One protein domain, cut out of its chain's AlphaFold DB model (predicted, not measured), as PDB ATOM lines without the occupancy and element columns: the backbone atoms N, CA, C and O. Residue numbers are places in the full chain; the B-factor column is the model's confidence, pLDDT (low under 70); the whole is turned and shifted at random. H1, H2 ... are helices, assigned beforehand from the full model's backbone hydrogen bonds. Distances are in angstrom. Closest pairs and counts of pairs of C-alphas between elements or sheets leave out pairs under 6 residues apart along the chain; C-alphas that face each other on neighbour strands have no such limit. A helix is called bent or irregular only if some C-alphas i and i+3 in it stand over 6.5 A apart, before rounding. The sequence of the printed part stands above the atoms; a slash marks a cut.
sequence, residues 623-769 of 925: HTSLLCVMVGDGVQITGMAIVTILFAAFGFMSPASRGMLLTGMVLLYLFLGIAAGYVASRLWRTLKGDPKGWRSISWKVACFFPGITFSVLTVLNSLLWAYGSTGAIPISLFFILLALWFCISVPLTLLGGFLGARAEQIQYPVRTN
ATOM      1  N   HIS A 623      75.243 167.051  98.474       91.94
ATOM      2  CA  HIS A 623      76.639 167.264  98.891       91.94
ATOM      3  C   HIS A 623      76.961 166.725 100.301       91.94
ATOM      4  O   HIS A 623      77.695 167.349 101.063       91.94
ATOM      5  N   THR A 624      76.450 165.533 100.631       92.06
ATOM      6  CA  THR A 624      76.557 164.860 101.943       92.06
ATOM      7  C   THR A 624      77.952 164.937 102.577       92.06
ATOM      8  O   THR A 624      78.078 165.187 103.771       92.06
ATOM      9  N   SER A 625      79.018 164.771 101.782       93.19
ATOM     10  CA  SER A 625      80.400 164.828 102.277       93.19
ATOM     11  C   SER A 625      80.833 166.213 102.762       93.19
ATOM     12  O   SER A 625      81.677 166.283 103.646       93.19
ATOM     13  N   LEU A 626      80.295 167.299 102.197       95.00
ATOM     14  CA  LEU A 626      80.604 168.663 102.636       95.00
ATOM     15  C   LEU A 626      79.973 168.938 104.006       95.00
ATOM     16  O   LEU A 626      80.648 169.462 104.884       95.00
ATOM     17  N   LEU A 627      78.728 168.496 104.219       95.56
ATOM     18  CA  LEU A 627      78.061 168.598 105.520       95.56
ATOM     19  C   LEU A 627      78.840 167.836 106.605       95.56
ATOM     20  O   LEU A 627      79.098 168.387 107.669       95.56
ATOM     21  N   CYS A 628      79.289 166.605 106.321       95.25
ATOM     22  CA  CYS A 628      80.128 165.841 107.253       95.25
ATOM     23  C   CYS A 628      81.444 166.557 107.603       95.25
ATOM     24  O   CYS A 628      81.885 166.472 108.745       95.25
ATOM     25  N   VAL A 629      82.058 167.253 106.639       96.94
ATOM     26  CA  VAL A 629      83.303 168.014 106.839       96.94
ATOM     27  C   VAL A 629      83.057 169.259 107.693       96.94
ATOM     28  O   VAL A 629      83.690 169.410 108.730       96.94
ATOM     29  N   MET A 630      82.081 170.095 107.325       97.12
ATOM     30  CA  MET A 630      81.765 171.332 108.054       97.12
ATOM     31  C   MET A 630      81.319 171.066 109.500       97.12
ATOM     32  O   MET A 630      81.674 171.827 110.397       97.12
ATOM     33  N   VAL A 631      80.594 169.965 109.739       97.12
ATOM     34  CA  VAL A 631      80.202 169.513 111.086       97.12
ATOM     35  C   VAL A 631      81.393 168.956 111.880       97.12
ATOM     36  O   VAL A 631      81.458 169.148 113.092       97.12
ATOM     37  N   GLY A 632      82.361 168.305 111.224       96.75
ATOM     38  CA  GLY A 632      83.610 167.868 111.859       96.75
ATOM     39  C   GLY A 632      84.446 169.049 112.356       96.75
ATOM     40  O   GLY A 632      84.730 169.146 113.552       96.75
ATOM     41  N   ASP A 633      84.769 169.978 111.457       97.12
ATOM     42  CA  ASP A 633      85.555 171.180 111.764       97.12
ATOM     43  C   ASP A 633      84.842 172.060 112.803       97.12
ATOM     44  O   ASP A 633      85.466 172.572 113.734       97.12
ATOM     45  N   GLY A 634      83.516 172.194 112.708       96.88
ATOM     46  CA  GLY A 634      82.719 172.939 113.675       96.88
ATOM     47  C   GLY A 634      82.717 172.332 115.082       96.88
ATOM     48  O   GLY A 634      82.767 173.089 116.052       96.88
ATOM     49  N   VAL A 635      82.750 171.000 115.230       96.50
ATOM     50  CA  VAL A 635      82.987 170.352 116.537       96.50
ATOM     51  C   VAL A 635      84.393 170.670 117.057       96.50
ATOM     52  O   VAL A 635      84.540 170.974 118.240       96.50
ATOM     53  N   GLN A 636      85.410 170.664 116.188       96.38
ATOM     54  CA  GLN A 636      86.796 170.984 116.557       96.38
ATOM     55  C   GLN A 636      86.925 172.413 117.101       96.38
ATOM     56  O   GLN A 636      87.456 172.624 118.192       96.38
ATOM     57  N   ILE A 637      86.385 173.388 116.363       96.12
ATOM     58  CA  ILE A 637      86.421 174.817 116.700       96.12
ATOM     59  C   ILE A 637      85.583 175.099 117.956       96.12
ATOM     60  O   ILE A 637      86.042 175.811 118.848       96.12
ATOM     61  N   THR A 638      84.391 174.501 118.076       94.62
ATOM     62  CA  THR A 638      83.524 174.670 119.259       94.62
ATOM     63  C   THR A 638      84.172 174.091 120.516       94.62
ATOM     64  O   THR A 638      84.210 174.756 121.551       94.62
ATOM     65  N   GLY A 639      84.736 172.882 120.430       93.81
ATOM     66  CA  GLY A 639      85.475 172.272 121.534       93.81
ATOM     67  C   GLY A 639      86.691 173.105 121.943       93.81
ATOM     68  O   GLY A 639      86.911 173.320 123.132       93.81
ATOM     69  N   MET A 640      87.440 173.633 120.968       94.94
ATOM     70  CA  MET A 640      88.612 174.474 121.216       94.94
ATOM     71  C   MET A 640      88.204 175.754 121.949       94.94
ATOM     72  O   MET A 640      88.827 176.094 122.953       94.94
ATOM     73  N   ALA A 641      87.145 176.432 121.498       92.88
ATOM     74  CA  ALA A 641      86.631 177.637 122.141       92.88
ATOM     75  C   ALA A 641      86.194 177.373 123.593       92.88
ATOM     76  O   ALA A 641      86.649 178.070 124.499       92.88
ATOM     77  N   ILE A 642      85.385 176.331 123.830       91.94
ATOM     78  CA  ILE A 642      84.906 175.967 125.175       91.94
ATOM     79  C   ILE A 642      86.080 175.655 126.110       91.94
ATOM     80  O   ILE A 642      86.148 176.210 127.204       91.94
ATOM     81  N   VAL A 643      87.021 174.801 125.690       91.69
ATOM     82  CA  VAL A 643      88.133 174.364 126.549       91.69
ATOM     83  C   VAL A 643      89.145 175.492 126.791       91.69
ATOM     84  O   VAL A 643      89.602 175.658 127.920       91.69
ATOM     85  N   THR A 644      89.441 176.324 125.783       91.12
ATOM     86  CA  THR A 644      90.322 177.497 125.949       91.12
ATOM     87  C   THR A 644      89.715 178.497 126.932       91.12
ATOM     88  O   THR A 644      90.378 178.911 127.880       91.12
ATOM     89  N   ILE A 645      88.445 178.870 126.739       90.12
ATOM     90  CA  ILE A 645      87.780 179.879 127.575       90.12
ATOM     91  C   ILE A 645      87.576 179.350 129.004       90.12
ATOM     92  O   ILE A 645      87.715 180.117 129.953       90.12
ATOM     93  N   LEU A 646      87.353 178.042 129.188       88.88
ATOM     94  CA  LEU A 646      87.316 177.406 130.507       88.88
ATOM     95  C   LEU A 646      88.676 177.475 131.230       88.88
ATOM     96  O   LEU A 646      88.730 177.892 132.385       88.88
ATOM     97  N   PHE A 647      89.787 177.131 130.564       87.56
ATOM     98  CA  PHE A 647      91.125 177.249 131.166       87.56
ATOM     99  C   PHE A 647      91.544 178.707 131.419       87.56
ATOM    100  O   PHE A 647      92.208 178.982 132.421       87.56
ATOM    101  N   ALA A 648      91.124 179.651 130.573       85.88
ATOM    102  CA  ALA A 648      91.316 181.081 130.810       85.88
ATOM    103  C   ALA A 648      90.483 181.587 132.004       85.88
ATOM    104  O   ALA A 648      90.996 182.333 132.835       85.88
ATOM    105  N   ALA A 649      89.233 181.131 132.156       85.00
ATOM    106  CA  ALA A 649      88.367 181.482 133.287       85.00
ATOM    107  C   ALA A 649      88.858 180.913 134.634       85.00
ATOM    108  O   ALA A 649      88.665 181.551 135.667       85.00
ATOM    109  N   PHE A 650      89.542 179.761 134.632       82.88
ATOM    110  CA  PHE A 650      90.270 179.247 135.801       82.88
ATOM    111  C   PHE A 650      91.621 179.946 136.058       82.88
ATOM    112  O   PHE A 650      92.265 179.668 137.066       82.88
ATOM    113  N   GLY A 651      92.065 180.847 135.174       75.31
ATOM    114  CA  GLY A 651      93.318 181.595 135.309       75.31
ATOM    115  C   GLY A 651      94.572 180.885 134.784       75.31
ATOM    116  O   GLY A 651      95.631 181.506 134.753       75.31
ATOM    117  N   PHE A 652      94.477 179.635 134.313       77.00
ATOM    118  CA  PHE A 652      95.623 178.903 133.753       77.00
ATOM    119  C   PHE A 652      96.179 179.555 132.481       77.00
ATOM    120  O   PHE A 652      97.381 179.504 132.254       77.00
ATOM    121  N   MET A 653      95.321 180.179 131.665       76.50
ATOM    122  CA  MET A 653      95.706 180.920 130.452       76.50
ATOM    123  C   MET A 653      95.535 182.434 130.650       76.50
ATOM    124  O   MET A 653      94.748 183.082 129.963       76.50
ATOM    125  N   SER A 654      96.235 182.990 131.642       72.56
ATOM    126  CA  SER A 654      96.172 184.422 131.964       72.56
ATOM    127  C   SER A 654      96.810 185.309 130.872       72.56
ATOM    128  O   SER A 654      97.780 184.886 130.247       72.56
ATOM    129  N   PRO A 655      96.377 186.573 130.686       69.62
ATOM    130  CA  PRO A 655      97.065 187.511 129.789       69.62
ATOM    131  C   PRO A 655      98.465 187.943 130.258       69.62
ATOM    132  O   PRO A 655      99.210 188.524 129.473       69.62
ATOM    133  N   ALA A 656      98.828 187.676 131.519       70.81
ATOM    134  CA  ALA A 656     100.158 187.969 132.055       70.81
ATOM    135  C   ALA A 656     101.254 187.088 131.424       70.81
ATOM    136  O   ALA A 656     102.411 187.498 131.332       70.81
ATOM    137  N   SER A 657     100.888 185.890 130.958       73.88
ATOM    138  CA  SER A 657     101.745 184.978 130.202       73.88
ATOM    139  C   SER A 657     101.557 185.198 128.694       73.88
ATOM    140  O   SER A 657     100.694 184.606 128.040       73.88
ATOM    141  N   ARG A 658     102.384 186.087 128.132       77.19
ATOM    142  CA  ARG A 658     102.330 186.534 126.727       77.19
ATOM    143  C   ARG A 658     102.407 185.345 125.754       77.19
ATOM    144  O   ARG A 658     103.184 184.416 125.953       77.19
ATOM    145  N   GLY A 659     101.548 185.331 124.732       78.94
ATOM    146  CA  GLY A 659     101.450 184.248 123.737       78.94
ATOM    147  C   GLY A 659     100.847 182.913 124.223       78.94
ATOM    148  O   GLY A 659     100.497 182.062 123.399       78.94
ATOM    149  N   MET A 660     100.639 182.716 125.531       81.94
ATOM    150  CA  MET A 660     100.124 181.453 126.078       81.94
ATOM    151  C   MET A 660      98.733 181.094 125.544       81.94
ATOM    152  O   MET A 660      98.506 179.941 125.191       81.94
ATOM    153  N   LEU A 661      97.819 182.065 125.452       84.50
ATOM    154  CA  LEU A 661      96.440 181.835 125.010       84.50
ATOM    155  C   LEU A 661      96.393 181.281 123.575       84.50
ATOM    156  O   LEU A 661      95.748 180.262 123.335       84.50
ATOM    157  N   LEU A 662      97.132 181.884 122.637       86.44
ATOM    158  CA  LEU A 662      97.205 181.403 121.250       86.44
ATOM    159  C   LEU A 662      97.931 180.057 121.138       86.44
ATOM    160  O   LEU A 662      97.472 179.177 120.411       86.44
ATOM    161  N   THR A 663      99.017 179.862 121.891       87.44
ATOM    162  CA  THR A 663      99.718 178.566 121.943       87.44
ATOM    163  C   THR A 663      98.779 177.465 122.454       87.44
ATOM    164  O   THR A 663      98.705 176.386 121.866       87.44
ATOM    165  N   GLY A 664      97.992 177.761 123.494       88.12
ATOM    166  CA  GLY A 664      96.951 176.891 124.034       88.12
ATOM    167  C   GLY A 664      95.856 176.575 123.016       88.12
ATOM    168  O   GLY A 664      95.532 175.405 122.833       88.12
ATOM    169  N   MET A 665      95.339 177.578 122.295       90.19
ATOM    170  CA  MET A 665      94.357 177.371 121.220       90.19
ATOM    171  C   MET A 665      94.888 176.441 120.124       90.19
ATOM    172  O   MET A 665      94.192 175.501 119.745       90.19
ATOM    173  N   VAL A 666      96.121 176.651 119.645       90.81
ATOM    174  CA  VAL A 666      96.741 175.799 118.613       90.81
ATOM    175  C   VAL A 666      96.890 174.357 119.108       90.81
ATOM    176  O   VAL A 666      96.488 173.428 118.406       90.81
ATOM    177  N   LEU A 667      97.399 174.147 120.326       90.75
ATOM    178  CA  LEU A 667      97.550 172.806 120.902       90.75
ATOM    179  C   LEU A 667      96.193 172.110 121.113       90.75
ATOM    180  O   LEU A 667      96.030 170.950 120.734       90.75
ATOM    181  N   LEU A 668      95.195 172.815 121.652       91.94
ATOM    182  CA  LEU A 668      93.841 172.284 121.833       91.94
ATOM    183  C   LEU A 668      93.185 171.934 120.490       91.94
ATOM    184  O   LEU A 668      92.561 170.877 120.378       91.94
ATOM    185  N   TYR A 669      93.371 172.764 119.461       94.00
ATOM    186  CA  TYR A 669      92.880 172.493 118.110       94.00
ATOM    187  C   TYR A 669      93.462 171.192 117.535       94.00
ATOM    188  O   TYR A 669      92.712 170.399 116.965       94.00
ATOM    189  N   LEU A 670      94.762 170.923 117.730       93.50
ATOM    190  CA  LEU A 670      95.393 169.662 117.309       93.50
ATOM    191  C   LEU A 670      94.745 168.443 117.976       93.50
ATOM    192  O   LEU A 670      94.309 167.523 117.282       93.50
ATOM    193  N   PHE A 671      94.650 168.438 119.310       92.75
ATOM    194  CA  PHE A 671      94.109 167.296 120.058       92.75
ATOM    195  C   PHE A 671      92.627 167.039 119.750       92.75
ATOM    196  O   PHE A 671      92.210 165.889 119.590       92.75
ATOM    197  N   LEU A 672      91.835 168.099 119.577       94.06
ATOM    198  CA  LEU A 672      90.415 167.999 119.228       94.06
ATOM    199  C   LEU A 672      90.160 167.527 117.789       94.06
ATOM    200  O   LEU A 672      89.029 167.150 117.472       94.06
ATOM    201  N   GLY A 673      91.189 167.437 116.940       94.69
ATOM    202  CA  GLY A 673      91.092 166.784 115.631       94.69
ATOM    203  C   GLY A 673      90.576 165.339 115.714       94.69
ATOM    204  O   GLY A 673      89.832 164.893 114.840       94.69
ATOM    205  N   ILE A 674      90.863 164.628 116.813       96.06
ATOM    206  CA  ILE A 674      90.321 163.283 117.070       96.06
ATOM    207  C   ILE A 674      88.781 163.320 117.157       96.06
ATOM    208  O   ILE A 674      88.105 162.460 116.589       96.06
ATOM    209  N   ALA A 675      88.205 164.332 117.814       95.56
ATOM    210  CA  ALA A 675      86.752 164.499 117.905       95.56
ATOM    211  C   ALA A 675      86.138 164.883 116.547       95.56
ATOM    212  O   ALA A 675      85.110 164.323 116.159       95.56
ATOM    213  N   ALA A 676      86.803 165.767 115.796       96.38
ATOM    214  CA  ALA A 676      86.395 166.195 114.457       96.38
ATOM    215  C   ALA A 676      86.262 165.007 113.489       96.38
ATOM    216  O   ALA A 676      85.196 164.766 112.911       96.38
ATOM    217  N   GLY A 677      87.326 164.202 113.376       95.88
ATOM    218  CA  GLY A 677      87.356 163.012 112.526       95.88
ATOM    219  C   GLY A 677      86.336 161.952 112.951       95.88
ATOM    220  O   GLY A 677      85.681 161.353 112.090       95.88
ATOM    221  N   TYR A 678      86.155 161.756 114.264       95.81
ATOM    222  CA  TYR A 678      85.168 160.828 114.823       95.81
ATOM    223  C   TYR A 678      83.738 161.211 114.428       95.81
ATOM    224  O   TYR A 678      83.017 160.379 113.870       95.81
ATOM    225  N   VAL A 679      83.332 162.465 114.668       95.12
ATOM    226  CA  VAL A 679      81.970 162.933 114.362       95.12
ATOM    227  C   VAL A 679      81.716 162.906 112.857       95.12
ATOM    228  O   VAL A 679      80.713 162.333 112.431       95.12
ATOM    229  N   ALA A 680      82.639 163.424 112.040       95.38
ATOM    230  CA  ALA A 680      82.495 163.438 110.585       95.38
ATOM    231  C   ALA A 680      82.374 162.027 109.981       95.38
ATOM    232  O   ALA A 680      81.524 161.783 109.121       95.38
ATOM    233  N   SER A 681      83.186 161.072 110.450       94.69
ATOM    234  CA  SER A 681      83.169 159.692 109.939       94.69
ATOM    235  C   SER A 681      81.949 158.903 110.415       94.69
ATOM    236  O   SER A 681      81.392 158.116 109.645       94.69
ATOM    237  N   ARG A 682      81.483 159.144 111.647       93.19
ATOM    238  CA  ARG A 682      80.248 158.538 112.164       93.19
ATOM    239  C   ARG A 682      79.009 159.100 111.460       93.19
ATOM    240  O   ARG A 682      78.136 158.322 111.082       93.19
ATOM    241  N   LEU A 683      78.963 160.413 111.212       92.12
ATOM    242  CA  LEU A 683      77.893 161.082 110.460       92.12
ATOM    243  C   LEU A 683      77.874 160.670 108.978       92.12
ATOM    244  O   LEU A 683      76.806 160.518 108.393       92.12
ATOM    245  N   TRP A 684      79.033 160.414 108.364       93.06
ATOM    246  CA  TRP A 684      79.056 159.791 107.039       93.06
ATOM    247  C   TRP A 684      78.436 158.392 107.064       93.06
ATOM    248  O   TRP A 684      77.578 158.087 106.239       93.06
ATOM    249  N   ARG A 685      78.837 157.544 108.022       91.00
ATOM    250  CA  ARG A 685      78.327 156.170 108.121       91.00
ATOM    251  C   ARG A 685      76.810 156.129 108.339       91.00
ATOM    252  O   ARG A 685      76.169 155.235 107.799       91.00
ATOM    253  N   THR A 686      76.215 157.085 109.054       90.00
ATOM    254  CA  THR A 686      74.747 157.171 109.179       90.00
ATOM    255  C   THR A 686      74.079 157.591 107.873       90.00
ATOM    256  O   THR A 686      73.177 156.896 107.418       90.00
ATOM    257  N   LEU A 687      74.568 158.654 107.225       89.38
ATOM    258  CA  LEU A 687      73.967 159.212 106.005       89.38
ATOM    259  C   LEU A 687      74.153 158.349 104.748       89.38
ATOM    260  O   LEU A 687      73.391 158.487 103.793       89.38
ATOM    261  N   LYS A 688      75.178 157.489 104.712       85.50
ATOM    262  CA  LYS A 688      75.512 156.648 103.548       85.50
ATOM    263  C   LYS A 688      75.403 155.143 103.783       85.50
ATOM    264  O   LYS A 688      75.421 154.411 102.798       85.50
ATOM    265  N   GLY A 689      75.353 154.672 105.030       78.75
ATOM    266  CA  GLY A 689      75.456 153.251 105.403       78.75
ATOM    267  C   GLY A 689      76.854 152.644 105.188       78.75
ATOM    268  O   GLY A 689      77.377 151.948 106.055       78.75
ATOM    269  N   ASP A 690      77.493 152.942 104.054       81.00
ATOM    270  CA  ASP A 690      78.792 152.399 103.658       81.00
ATOM    271  C   ASP A 690      79.966 152.924 104.514       81.00
ATOM    272  O   ASP A 690      80.309 154.113 104.442       81.00
ATOM    273  N   PRO A 691      80.704 152.050 105.233       77.69
ATOM    274  CA  PRO A 691      81.890 152.463 105.984       77.69
ATOM    275  C   PRO A 691      83.078 152.810 105.072       77.69
ATOM    276  O   PRO A 691      83.989 153.517 105.494       77.69
ATOM    277  N   LYS A 692      83.092 152.344 103.813       83.00
ATOM    278  CA  LYS A 692      84.258 152.385 102.904       83.00
ATOM    279  C   LYS A 692      84.807 153.797 102.619       83.00
ATOM    280  O   LYS A 692      85.968 153.925 102.242       83.00
ATOM    281  N   GLY A 693      84.010 154.851 102.817       86.81
ATOM    282  CA  GLY A 693      84.383 156.243 102.518       86.81
ATOM    283  C   GLY A 693      85.206 156.987 103.583       86.81
ATOM    284  O   GLY A 693      85.718 158.068 103.282       86.81
ATOM    285  N   TRP A 694      85.357 156.450 104.806       91.75
ATOM    286  CA  TRP A 694      85.805 157.226 105.982       91.75
ATOM    287  C   TRP A 694      87.127 157.992 105.799       91.75
ATOM    288  O   TRP A 694      87.222 159.161 106.179       91.75
ATOM    289  N   ARG A 695      88.128 157.373 105.153       93.88
ATOM    290  CA  ARG A 695      89.459 157.972 104.922       93.88
ATOM    291  C   ARG A 695      89.386 159.274 104.121       93.88
ATOM    292  O   ARG A 695      90.029 160.250 104.489       93.88
ATOM    293  N   SER A 696      88.569 159.309 103.062       93.50
ATOM    294  CA  SER A 696      88.432 160.492 102.193       93.50
ATOM    295  C   SER A 696      87.826 161.685 102.933       93.50
ATOM    296  O   SER A 696      88.132 162.828 102.610       93.50
ATOM    297  N   ILE A 697      86.970 161.429 103.922       94.50
ATOM    298  CA  ILE A 697      86.260 162.472 104.673       94.50
ATOM    299  C   ILE A 697      87.095 162.954 105.847       94.50
ATOM    300  O   ILE A 697      87.210 164.157 106.042       94.50
ATOM    301  N   SER A 698      87.766 162.038 106.544       95.19
ATOM    302  CA  SER A 698      88.743 162.374 107.586       95.19
ATOM    303  C   SER A 698      89.868 163.260 107.036       95.19
ATOM    304  O   SER A 698      90.222 164.255 107.654       95.19
ATOM    305  N   TRP A 699      90.364 162.961 105.827       95.12
ATOM    306  CA  TRP A 699      91.327 163.815 105.124       95.12
ATOM    307  C   TRP A 699      90.753 165.193 104.751       95.12
ATOM    308  O   TRP A 699      91.442 166.201 104.870       95.12
ATOM    309  N   LYS A 700      89.487 165.255 104.310       95.81
ATOM    310  CA  LYS A 700      88.830 166.526 103.962       95.81
ATOM    311  C   LYS A 700      88.597 167.414 105.186       95.81
ATOM    312  O   LYS A 700      88.876 168.595 105.074       95.81
ATOM    313  N   VAL A 701      88.179 166.854 106.325       96.38
ATOM    314  CA  VAL A 701      88.143 167.539 107.640       96.38
ATOM    315  C   VAL A 701      89.519 168.134 107.944       96.38
ATOM    316  O   VAL A 701      89.678 169.345 108.027       96.38
ATOM    317  N   ALA A 702      90.555 167.291 107.945       95.56
ATOM    318  CA  ALA A 702      91.924 167.698 108.260       95.56
ATOM    319  C   ALA A 702      92.493 168.826 107.375       95.56
ATOM    320  O   ALA A 702      93.481 169.452 107.755       95.56
ATOM    321  N   CYS A 703      91.910 169.069 106.195       95.12
ATOM    322  CA  CYS A 703      92.387 170.061 105.233       95.12
ATOM    323  C   CYS A 703      91.407 171.209 104.940       95.12
ATOM    324  O   CYS A 703      91.812 172.138 104.245       95.12
ATOM    325  N   PHE A 704      90.152 171.180 105.406       95.75
ATOM    326  CA  PHE A 704      89.141 172.171 105.010       95.75
ATOM    327  C   PHE A 704      89.362 173.511 105.715       95.75
ATOM    328  O   PHE A 704      89.875 174.438 105.085       95.75
ATOM    329  N   PHE A 705      89.064 173.624 107.013       95.19
ATOM    330  CA  PHE A 705      89.339 174.858 107.750       95.19
ATOM    331  C   PHE A 705      90.843 175.212 107.771       95.19
ATOM    332  O   PHE A 705      91.165 176.333 107.369       95.19
ATOM    333  N   PRO A 706      91.790 174.297 108.086       93.81
ATOM    334  CA  PRO A 706      93.221 174.623 108.066       93.81
ATOM    335  C   PRO A 706      93.737 175.080 106.699       93.81
ATOM    336  O   PRO A 706      94.548 176.000 106.636       93.81
ATOM    337  N   GLY A 707      93.252 174.489 105.600       94.38
ATOM    338  CA  GLY A 707      93.662 174.877 104.250       94.38
ATOM    339  C   GLY A 707      93.156 176.266 103.858       94.38
ATOM    340  O   GLY A 707      93.898 177.034 103.243       94.38
ATOM    341  N   ILE A 708      91.933 176.624 104.265       94.88
ATOM    342  CA  ILE A 708      91.384 177.978 104.084       94.88
ATOM    343  C   ILE A 708      92.195 178.985 104.911       94.88
ATOM    344  O   ILE A 708      92.656 179.989 104.365       94.88
ATOM    345  N   THR A 709      92.432 178.697 106.195       93.19
ATOM    346  CA  THR A 709      93.225 179.554 107.090       93.19
ATOM    347  C   THR A 709      94.641 179.763 106.565       93.19
ATOM    348  O   THR A 709      95.084 180.905 106.477       93.19
ATOM    349  N   PHE A 710      95.331 178.696 106.151       92.50
ATOM    350  CA  PHE A 710      96.675 178.782 105.583       92.50
ATOM    351  C   PHE A 710      96.694 179.603 104.286       92.50
ATOM    352  O   PHE A 710      97.546 180.471 104.137       92.50
ATOM    353  N   SER A 711      95.720 179.409 103.390       93.38
ATOM    354  CA  SER A 711      95.629 180.161 102.128       93.38
ATOM    355  C   SER A 711      95.444 181.666 102.358       93.38
ATOM    356  O   SER A 711      96.150 182.472 101.752       93.38
ATOM    357  N   VAL A 712      94.531 182.062 103.256       93.38
ATOM    358  CA  VAL A 712      94.334 183.479 103.611       93.38
ATOM    359  C   VAL A 712      95.582 184.036 104.297       93.38
ATOM    360  O   VAL A 712      96.053 185.105 103.915       93.38
ATOM    361  N   LEU A 713      96.168 183.299 105.247       90.75
ATOM    362  CA  LEU A 713      97.385 183.713 105.947       90.75
ATOM    363  C   LEU A 713      98.561 183.919 104.983       90.75
ATOM    364  O   LEU A 713      99.289 184.895 105.130       90.75
ATOM    365  N   THR A 714      98.733 183.061 103.971       91.12
ATOM    366  CA  THR A 714      99.755 183.246 102.931       91.12
ATOM    367  C   THR A 714      99.538 184.554 102.167       91.12
ATOM    368  O   THR A 714     100.485 185.323 102.036       91.12
ATOM    369  N   VAL A 715      98.309 184.855 101.728       93.00
ATOM    370  CA  VAL A 715      97.995 186.104 101.001       93.00
ATOM    371  C   VAL A 715      98.239 187.342 101.869       93.00
ATOM    372  O   VAL A 715      98.907 188.278 101.426       93.00
ATOM    373  N   LEU A 716      97.749 187.349 103.112       92.00
ATOM    374  CA  LEU A 716      97.957 188.461 104.047       92.00
ATOM    375  C   LEU A 716      99.445 188.649 104.385       92.00
ATOM    376  O   LEU A 716      99.944 189.774 104.410       92.00
ATOM    377  N   ASN A 717     100.180 187.553 104.571       91.44
ATOM    378  CA  ASN A 717     101.609 187.599 104.839       91.44
ATOM    379  C   ASN A 717     102.428 188.087 103.634       91.44
ATOM    380  O   ASN A 717     103.381 188.837 103.824       91.44
ATOM    381  N   SER A 718     102.053 187.737 102.398       91.44
ATOM    382  CA  SER A 718     102.690 188.299 101.197       91.44
ATOM    383  C   SER A 718     102.561 189.826 101.133       91.44
ATOM    384  O   SER A 718     103.503 190.492 100.705       91.44
ATOM    385  N   LEU A 719     101.444 190.395 101.606       91.56
ATOM    386  CA  LEU A 719     101.281 191.848 101.729       91.56
ATOM    387  C   LEU A 719     102.161 192.432 102.846       91.56
ATOM    388  O   LEU A 719     102.827 193.440 102.623       91.56
ATOM    389  N   LEU A 720     102.229 191.789 104.018       89.06
ATOM    390  CA  LEU A 720     103.099 192.222 105.124       89.06
ATOM    391  C   LEU A 720     104.588 192.220 104.732       89.06
ATOM    392  O   LEU A 720     105.299 193.181 105.030       89.06
ATOM    393  N   TRP A 721     105.034 191.192 103.999       89.31
ATOM    394  CA  TRP A 721     106.375 191.113 103.409       89.31
ATOM    395  C   TRP A 721     106.627 192.242 102.399       89.31
ATOM    396  O   TRP A 721     107.663 192.899 102.473       89.31
ATOM    397  N   ALA A 722     105.679 192.517 101.495       89.44
ATOM    398  CA  ALA A 722     105.813 193.573 100.485       89.44
ATOM    399  C   ALA A 722     105.930 194.995 101.074       89.44
ATOM    400  O   ALA A 722     106.461 195.884 100.411       89.44
ATOM    401  N   TYR A 723     105.463 195.205 102.309       85.88
ATOM    402  CA  TYR A 723     105.551 196.480 103.033       85.88
ATOM    403  C   TYR A 723     106.621 196.502 104.142       85.88
ATOM    404  O   TYR A 723     106.750 197.510 104.833       85.88
ATOM    405  N   GLY A 724     107.398 195.425 104.323       84.69
ATOM    406  CA  GLY A 724     108.482 195.365 105.315       84.69
ATOM    407  C   GLY A 724     108.027 195.446 106.780       84.69
ATOM    408  O   GLY A 724     108.790 195.897 107.634       84.69
ATOM    409  N   SER A 725     106.787 195.051 107.080       86.44
ATOM    410  CA  SER A 725     106.243 195.036 108.447       86.44
ATOM    411  C   SER A 725     106.854 193.903 109.280       86.44
ATOM    412  O   SER A 725     107.094 192.816 108.762       86.44
ATOM    413  N   THR A 726     107.047 194.096 110.589       82.38
ATOM    414  CA  THR A 726     107.483 193.008 111.493       82.38
ATOM    415  C   THR A 726     106.377 192.029 111.868       82.38
ATOM    416  O   THR A 726     106.682 190.964 112.395       82.38
ATOM    417  N   GLY A 727     105.120 192.328 111.523       80.50
ATOM    418  CA  GLY A 727     104.016 191.365 111.567       80.50
ATOM    419  C   GLY A 727     104.109 190.304 110.465       80.50
ATOM    420  O   GLY A 727     103.354 189.335 110.475       80.50
ATOM    421  N   ALA A 728     105.037 190.469 109.515       86.31
ATOM    422  CA  ALA A 728     105.399 189.455 108.539       86.31
ATOM    423  C   ALA A 728     105.934 188.193 109.236       86.31
ATOM    424  O   ALA A 728     107.045 188.171 109.771       86.31
ATOM    425  N   ILE A 729     105.158 187.113 109.174       85.88
ATOM    426  CA  ILE A 729     105.551 185.800 109.675       85.88
ATOM    427  C   ILE A 729     106.785 185.319 108.883       85.88
ATOM    428  O   ILE A 729     106.772 185.333 107.642       85.88
ATOM    429  N   PRO A 730     107.866 184.884 109.561       86.06
ATOM    430  CA  PRO A 730     109.066 184.403 108.890       86.06
ATOM    431  C   PRO A 730     108.820 183.049 108.212       86.06
ATOM    432  O   PRO A 730     108.062 182.211 108.702       86.06
ATOM    433  N   ILE A 731     109.514 182.795 107.100       86.06
ATOM    434  CA  ILE A 731     109.352 181.570 106.290       86.06
ATOM    435  C   ILE A 731     109.621 180.294 107.118       86.06
ATOM    436  O   ILE A 731     108.960 179.275 106.921       86.06
ATOM    437  N   SER A 732     110.524 180.356 108.102       86.75
ATOM    438  CA  SER A 732     110.765 179.272 109.064       86.75
ATOM    439  C   SER A 732     109.510 178.880 109.855       86.75
ATOM    440  O   SER A 732     109.245 177.690 110.028       86.75
ATOM    441  N   LEU A 733     108.694 179.852 110.280       87.00
ATOM    442  CA  LEU A 733     107.448 179.585 110.999       87.00
ATOM    443  C   LEU A 733     106.380 178.972 110.078       87.00
ATOM    444  O   LEU A 733     105.663 178.078 110.519       87.00
ATOM    445  N   PHE A 734     106.322 179.340 108.793       88.81
ATOM    446  CA  PHE A 734     105.450 178.643 107.832       88.81
ATOM    447  C   PHE A 734     105.779 177.147 107.737       88.81
ATOM    448  O   PHE A 734     104.860 176.327 107.754       88.81
ATOM    449  N   PHE A 735     107.061 176.769 107.711       90.00
ATOM    450  CA  PHE A 735     107.457 175.358 107.727       90.00
ATOM    451  C   PHE A 735     107.113 174.653 109.049       90.00
ATOM    452  O   PHE A 735     106.653 173.513 109.016       90.00
ATOM    453  N   ILE A 736     107.256 175.325 110.198       89.81
ATOM    454  CA  ILE A 736     106.847 174.781 111.507       89.81
ATOM    455  C   ILE A 736     105.327 174.549 111.555       89.81
ATOM    456  O   ILE A 736     104.885 173.479 111.970       89.81
ATOM    457  N   LEU A 737     104.521 175.505 111.081       89.31
ATOM    458  CA  LEU A 737     103.059 175.387 111.021       89.31
ATOM    459  C   LEU A 737     102.608 174.285 110.047       89.31
ATOM    460  O   LEU A 737     101.708 173.513 110.375       89.31
ATOM    461  N   LEU A 738     103.260 174.157 108.885       90.94
ATOM    462  CA  LEU A 738     103.024 173.061 107.937       90.94
ATOM    463  C   LEU A 738     103.370 171.696 108.547       90.94
ATOM    464  O   LEU A 738     102.580 170.760 108.430       90.94
ATOM    465  N   ALA A 739     104.508 171.571 109.235       92.31
ATOM    466  CA  ALA A 739     104.890 170.336 109.917       92.31
ATOM    467  C   ALA A 739     103.886 169.970 111.025       92.31
ATOM    468  O   ALA A 739     103.432 168.831 111.095       92.31
ATOM    469  N   LEU A 740     103.471 170.942 111.838       91.06
ATOM    470  CA  LEU A 740     102.469 170.780 112.894       91.06
ATOM    471  C   LEU A 740     101.084 170.377 112.337       91.06
ATOM    472  O   LEU A 740     100.401 169.525 112.910       91.06
ATOM    473  N   TRP A 741     100.692 170.906 111.177       93.06
ATOM    474  CA  TRP A 741      99.471 170.508 110.470       93.06
ATOM    475  C   TRP A 741      99.566 169.078 109.908       93.06
ATOM    476  O   TRP A 741      98.761 168.218 110.277       93.06
ATOM    477  N   PHE A 742     100.562 168.782 109.067       93.44
ATOM    478  CA  PHE A 742     100.646 167.503 108.348       93.44
ATOM    479  C   PHE A 742     101.180 166.331 109.185       93.44
ATOM    480  O   PHE A 742     100.754 165.199 108.964       93.44
ATOM    481  N   CYS A 743     102.071 166.566 110.153       93.62
ATOM    482  CA  CYS A 743     102.670 165.501 110.970       93.62
ATOM    483  C   CYS A 743     101.901 165.221 112.271       93.62
ATOM    484  O   CYS A 743     102.097 164.159 112.856       93.62
ATOM    485  N   ILE A 744     101.030 166.135 112.725       93.44
ATOM    486  CA  ILE A 744     100.249 165.967 113.966       93.44
ATOM    487  C   ILE A 744      98.743 166.028 113.684       93.44
ATOM    488  O   ILE A 744      98.043 165.042 113.913       93.44
ATOM    489  N   SER A 745      98.225 167.141 113.151       93.38
ATOM    490  CA  SER A 745      96.771 167.317 112.972       93.38
ATOM    491  C   SER A 745      96.146 166.280 112.027       93.38
ATOM    492  O   SER A 745      95.112 165.684 112.345       93.38
ATOM    493  N   VAL A 746      96.792 166.005 110.888       95.25
ATOM    494  CA  VAL A 746      96.308 165.021 109.902       95.25
ATOM    495  C   VAL A 746      96.300 163.583 110.469       95.25
ATOM    496  O   VAL A 746      95.259 162.929 110.388       95.25
ATOM    497  N   PRO A 747      97.360 163.064 111.124       95.81
ATOM    498  CA  PRO A 747      97.289 161.777 111.824       95.81
ATOM    499  C   PRO A 747      96.225 161.699 112.929       95.81
ATOM    500  O   PRO A 747      95.524 160.689 113.018       95.81
ATOM    501  N   LEU A 748      96.049 162.746 113.748       94.56
ATOM    502  CA  LEU A 748      95.061 162.745 114.839       94.56
ATOM    503  C   LEU A 748      93.612 162.751 114.321       94.56
ATOM    504  O   LEU A 748      92.772 161.997 114.815       94.56
ATOM    505  N   THR A 749      93.316 163.539 113.286       95.94
ATOM    506  CA  THR A 749      92.002 163.530 112.613       95.94
ATOM    507  C   THR A 749      91.719 162.198 111.910       95.94
ATOM    508  O   THR A 749      90.605 161.679 112.008       95.94
ATOM    509  N   LEU A 750      92.722 161.575 111.278       95.75
ATOM    510  CA  LEU A 750      92.608 160.225 110.709       95.75
ATOM    511  C   LEU A 750      92.370 159.147 111.783       95.75
ATOM    512  O   LEU A 750      91.551 158.250 111.568       95.75
ATOM    513  N   LEU A 751      93.021 159.242 112.948       96.00
ATOM    514  CA  LEU A 751      92.786 158.354 114.095       96.00
ATOM    515  C   LEU A 751      91.353 158.501 114.631       96.00
ATOM    516  O   LEU A 751      90.660 157.501 114.827       96.00
ATOM    517  N   GLY A 752      90.878 159.738 114.790       94.94
ATOM    518  CA  GLY A 752      89.479 160.032 115.104       94.94
ATOM    519  C   GLY A 752      88.515 159.394 114.105       94.94
ATOM    520  O   GLY A 752      87.566 158.707 114.488       94.94
ATOM    521  N   GLY A 753      88.799 159.543 112.810       95.00
ATOM    522  CA  GLY A 753      88.013 158.952 111.731       95.00
ATOM    523  C   GLY A 753      87.970 157.427 111.735       95.00
ATOM    524  O   GLY A 753      86.911 156.839 111.521       95.00
ATOM    525  N   PHE A 754      89.084 156.771 112.060       94.75
ATOM    526  CA  PHE A 754      89.155 155.318 112.230       94.75
ATOM    527  C   PHE A 754      88.260 154.826 113.379       94.75
ATOM    528  O   PHE A 754      87.539 153.833 113.229       94.75
ATOM    529  N   LEU A 755      88.245 155.549 114.504       94.56
ATOM    530  CA  LEU A 755      87.344 155.283 115.629       94.56
ATOM    531  C   LEU A 755      85.875 155.535 115.245       94.56
ATOM    532  O   LEU A 755      85.016 154.704 115.536       94.56
ATOM    533  N   GLY A 756      85.584 156.629 114.533       92.00
ATOM    534  CA  GLY A 756      84.239 156.966 114.047       92.00
ATOM    535  C   GLY A 756      83.691 155.980 113.010       92.00
ATOM    536  O   GLY A 756      82.497 155.692 113.005       92.00
ATOM    537  N   ALA A 757      84.558 155.400 112.175       90.19
ATOM    538  CA  ALA A 757      84.196 154.357 111.217       90.19
ATOM    539  C   ALA A 757      83.866 153.018 111.900       90.19
ATOM    540  O   ALA A 757      82.945 152.317 111.471       90.19
ATOM    541  N   ARG A 758      84.596 152.671 112.972       89.62
ATOM    542  CA  ARG A 758      84.330 151.484 113.807       89.62
ATOM    543  C   ARG A 758      83.096 151.642 114.697       89.62
ATOM    544  O   ARG A 758      82.429 150.644 114.956       89.62
ATOM    545  N   ALA A 759      82.786 152.861 115.139       88.12
ATOM    546  CA  ALA A 759      81.631 153.156 115.980       88.12
ATOM    547  C   ALA A 759      80.302 152.713 115.347       88.12
ATOM    548  O   ALA A 759      80.140 152.691 114.125       88.12
ATOM    549  N   GLU A 760      79.332 152.381 116.198       85.44
ATOM    550  CA  GLU A 760      78.014 151.942 115.751       85.44
ATOM    551  C   GLU A 760      77.260 153.059 115.012       85.44
ATOM    552  O   GLU A 760      77.264 154.238 115.408       85.44
ATOM    553  N   GLN A 761      76.611 152.661 113.919       85.00
ATOM    554  CA  GLN A 761      75.760 153.518 113.109       85.00
ATOM    555  C   GLN A 761      74.499 153.873 113.899       85.00
ATOM    556  O   GLN A 761      73.781 152.990 114.356       85.00
ATOM    557  N   ILE A 762      74.209 155.170 114.029       85.56
ATOM    558  CA  ILE A 762      72.915 155.634 114.536       85.56
ATOM    559  C   ILE A 762      71.842 155.152 113.554       85.56
ATOM    560  O   ILE A 762      71.831 155.568 112.394       85.56
ATOM    561  N   GLN A 763      70.985 154.244 114.009       85.12
ATOM    562  CA  GLN A 763      69.875 153.724 113.221       85.12
ATOM    563  C   GLN A 763      68.777 154.793 113.139       85.12
ATOM    564  O   GLN A 763      68.498 155.478 114.128       85.12
ATOM    565  N   TYR A 764      68.168 154.969 111.966       86.94
ATOM    566  CA  TYR A 764      67.007 155.850 111.825       86.94
ATOM    567  C   TYR A 764      65.760 155.153 112.388       86.94
ATOM    568  O   TYR A 764      65.598 153.956 112.150       86.94
ATOM    569  N   PRO A 765      64.874 155.868 113.108       83.56
ATOM    570  CA  PRO A 765      63.672 155.268 113.692       83.56
ATOM    571  C   PRO A 765      62.659 154.823 112.627       83.56
ATOM    572  O   PRO A 765      61.801 153.994 112.906       83.56
ATOM    573  N   VAL A 766      62.763 155.360 111.406       83.00
ATOM    574  CA  VAL A 766      61.862 155.070 110.291       83.00
ATOM    575  C   VAL A 766      62.661 154.789 109.017       83.00
ATOM    576  O   VAL A 766      63.691 155.412 108.752       83.00
ATOM    577  N   ARG A 767      62.171 153.840 108.213       82.56
ATOM    578  CA  ARG A 767      62.713 153.486 106.895       82.56
ATOM    579  C   ARG A 767      62.342 154.545 105.854       82.56
ATOM    580  O   ARG A 767      61.176 154.901 105.733       82.56
ATOM    581  N   THR A 768      63.307 154.990 105.049       85.31
ATOM    582  CA  THR A 768      63.042 155.971 103.986       85.31
ATOM    583  C   THR A 768      62.386 155.354 102.749       85.31
ATOM    584  O   THR A 768      62.755 154.256 102.319       85.31
ATOM    585  N   ASN A 769      61.488 156.113 102.127       85.12
ATOM    586  CA  ASN A 769      60.875 155.824 100.835       85.12
ATOM    587  C   ASN A 769      61.899 155.888  99.689       85.12
ATOM    588  O   ASN A 769      62.928 156.561  99.771       85.12
TER     589      ASN A 769
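What this domain is: This is residues 623 to 769 of the 925 residues of the protein "Transmembrane 9 superfamily member" of Marchantia polymorpha subsp. ruderalis (UniProt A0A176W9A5). H2, H3 and H4 form an elongated up-and-down bundle, each running against the one before, and H1 packs on H2 and part of H3, clear of H4. The 147 printed residues hold four named helices, H1 to H4 in order, and no named strand: all helix. The whole is only just loose, close to compact, with a radius of gyration of the C-alphas of 18.0 A and spans of 61 by 38 by 25 A.

How they stand to each other: H1, residues 624 to 649, and H2, residues 660 to 688, touch as a hairpin, closest at the C-alphas of Gly 632 and Ala 676, 4.2 A. H2 touches H4, residues 731 to 758, closest at C-alphas 674 and 752, 3.9 A. H3, residues 691 to 722, touches H4 with residues 691 to 706 alone, at a shallow tilt of 18 degrees, opposite ways; C-alphas 702 and 746 are closest, 5.4 A. Every O i to N i+4 pair is within hydrogen-bond range in H1, against 23 of 25 in H2, 23 of 28 in H3 and 22 of 24 in H4.

Where its parts are: H1 begins at C-alpha 624 (76.557, 164.860, 101.943) and measures 37.4 A, H2 41.6 A, H3 47.9 A and H4 39.8 A, ending at C-alpha 758 (84.330, 151.484, 113.807). H3 is irregular: C-alphas 692 and 695 are 7.9 A apart.

The domain as a whole: The farthest C-alphas, Gly 724 and Arg 767, are 62.1 A apart. The printed part has no cut and no long link; residue 655 alone is under pLDDT 70.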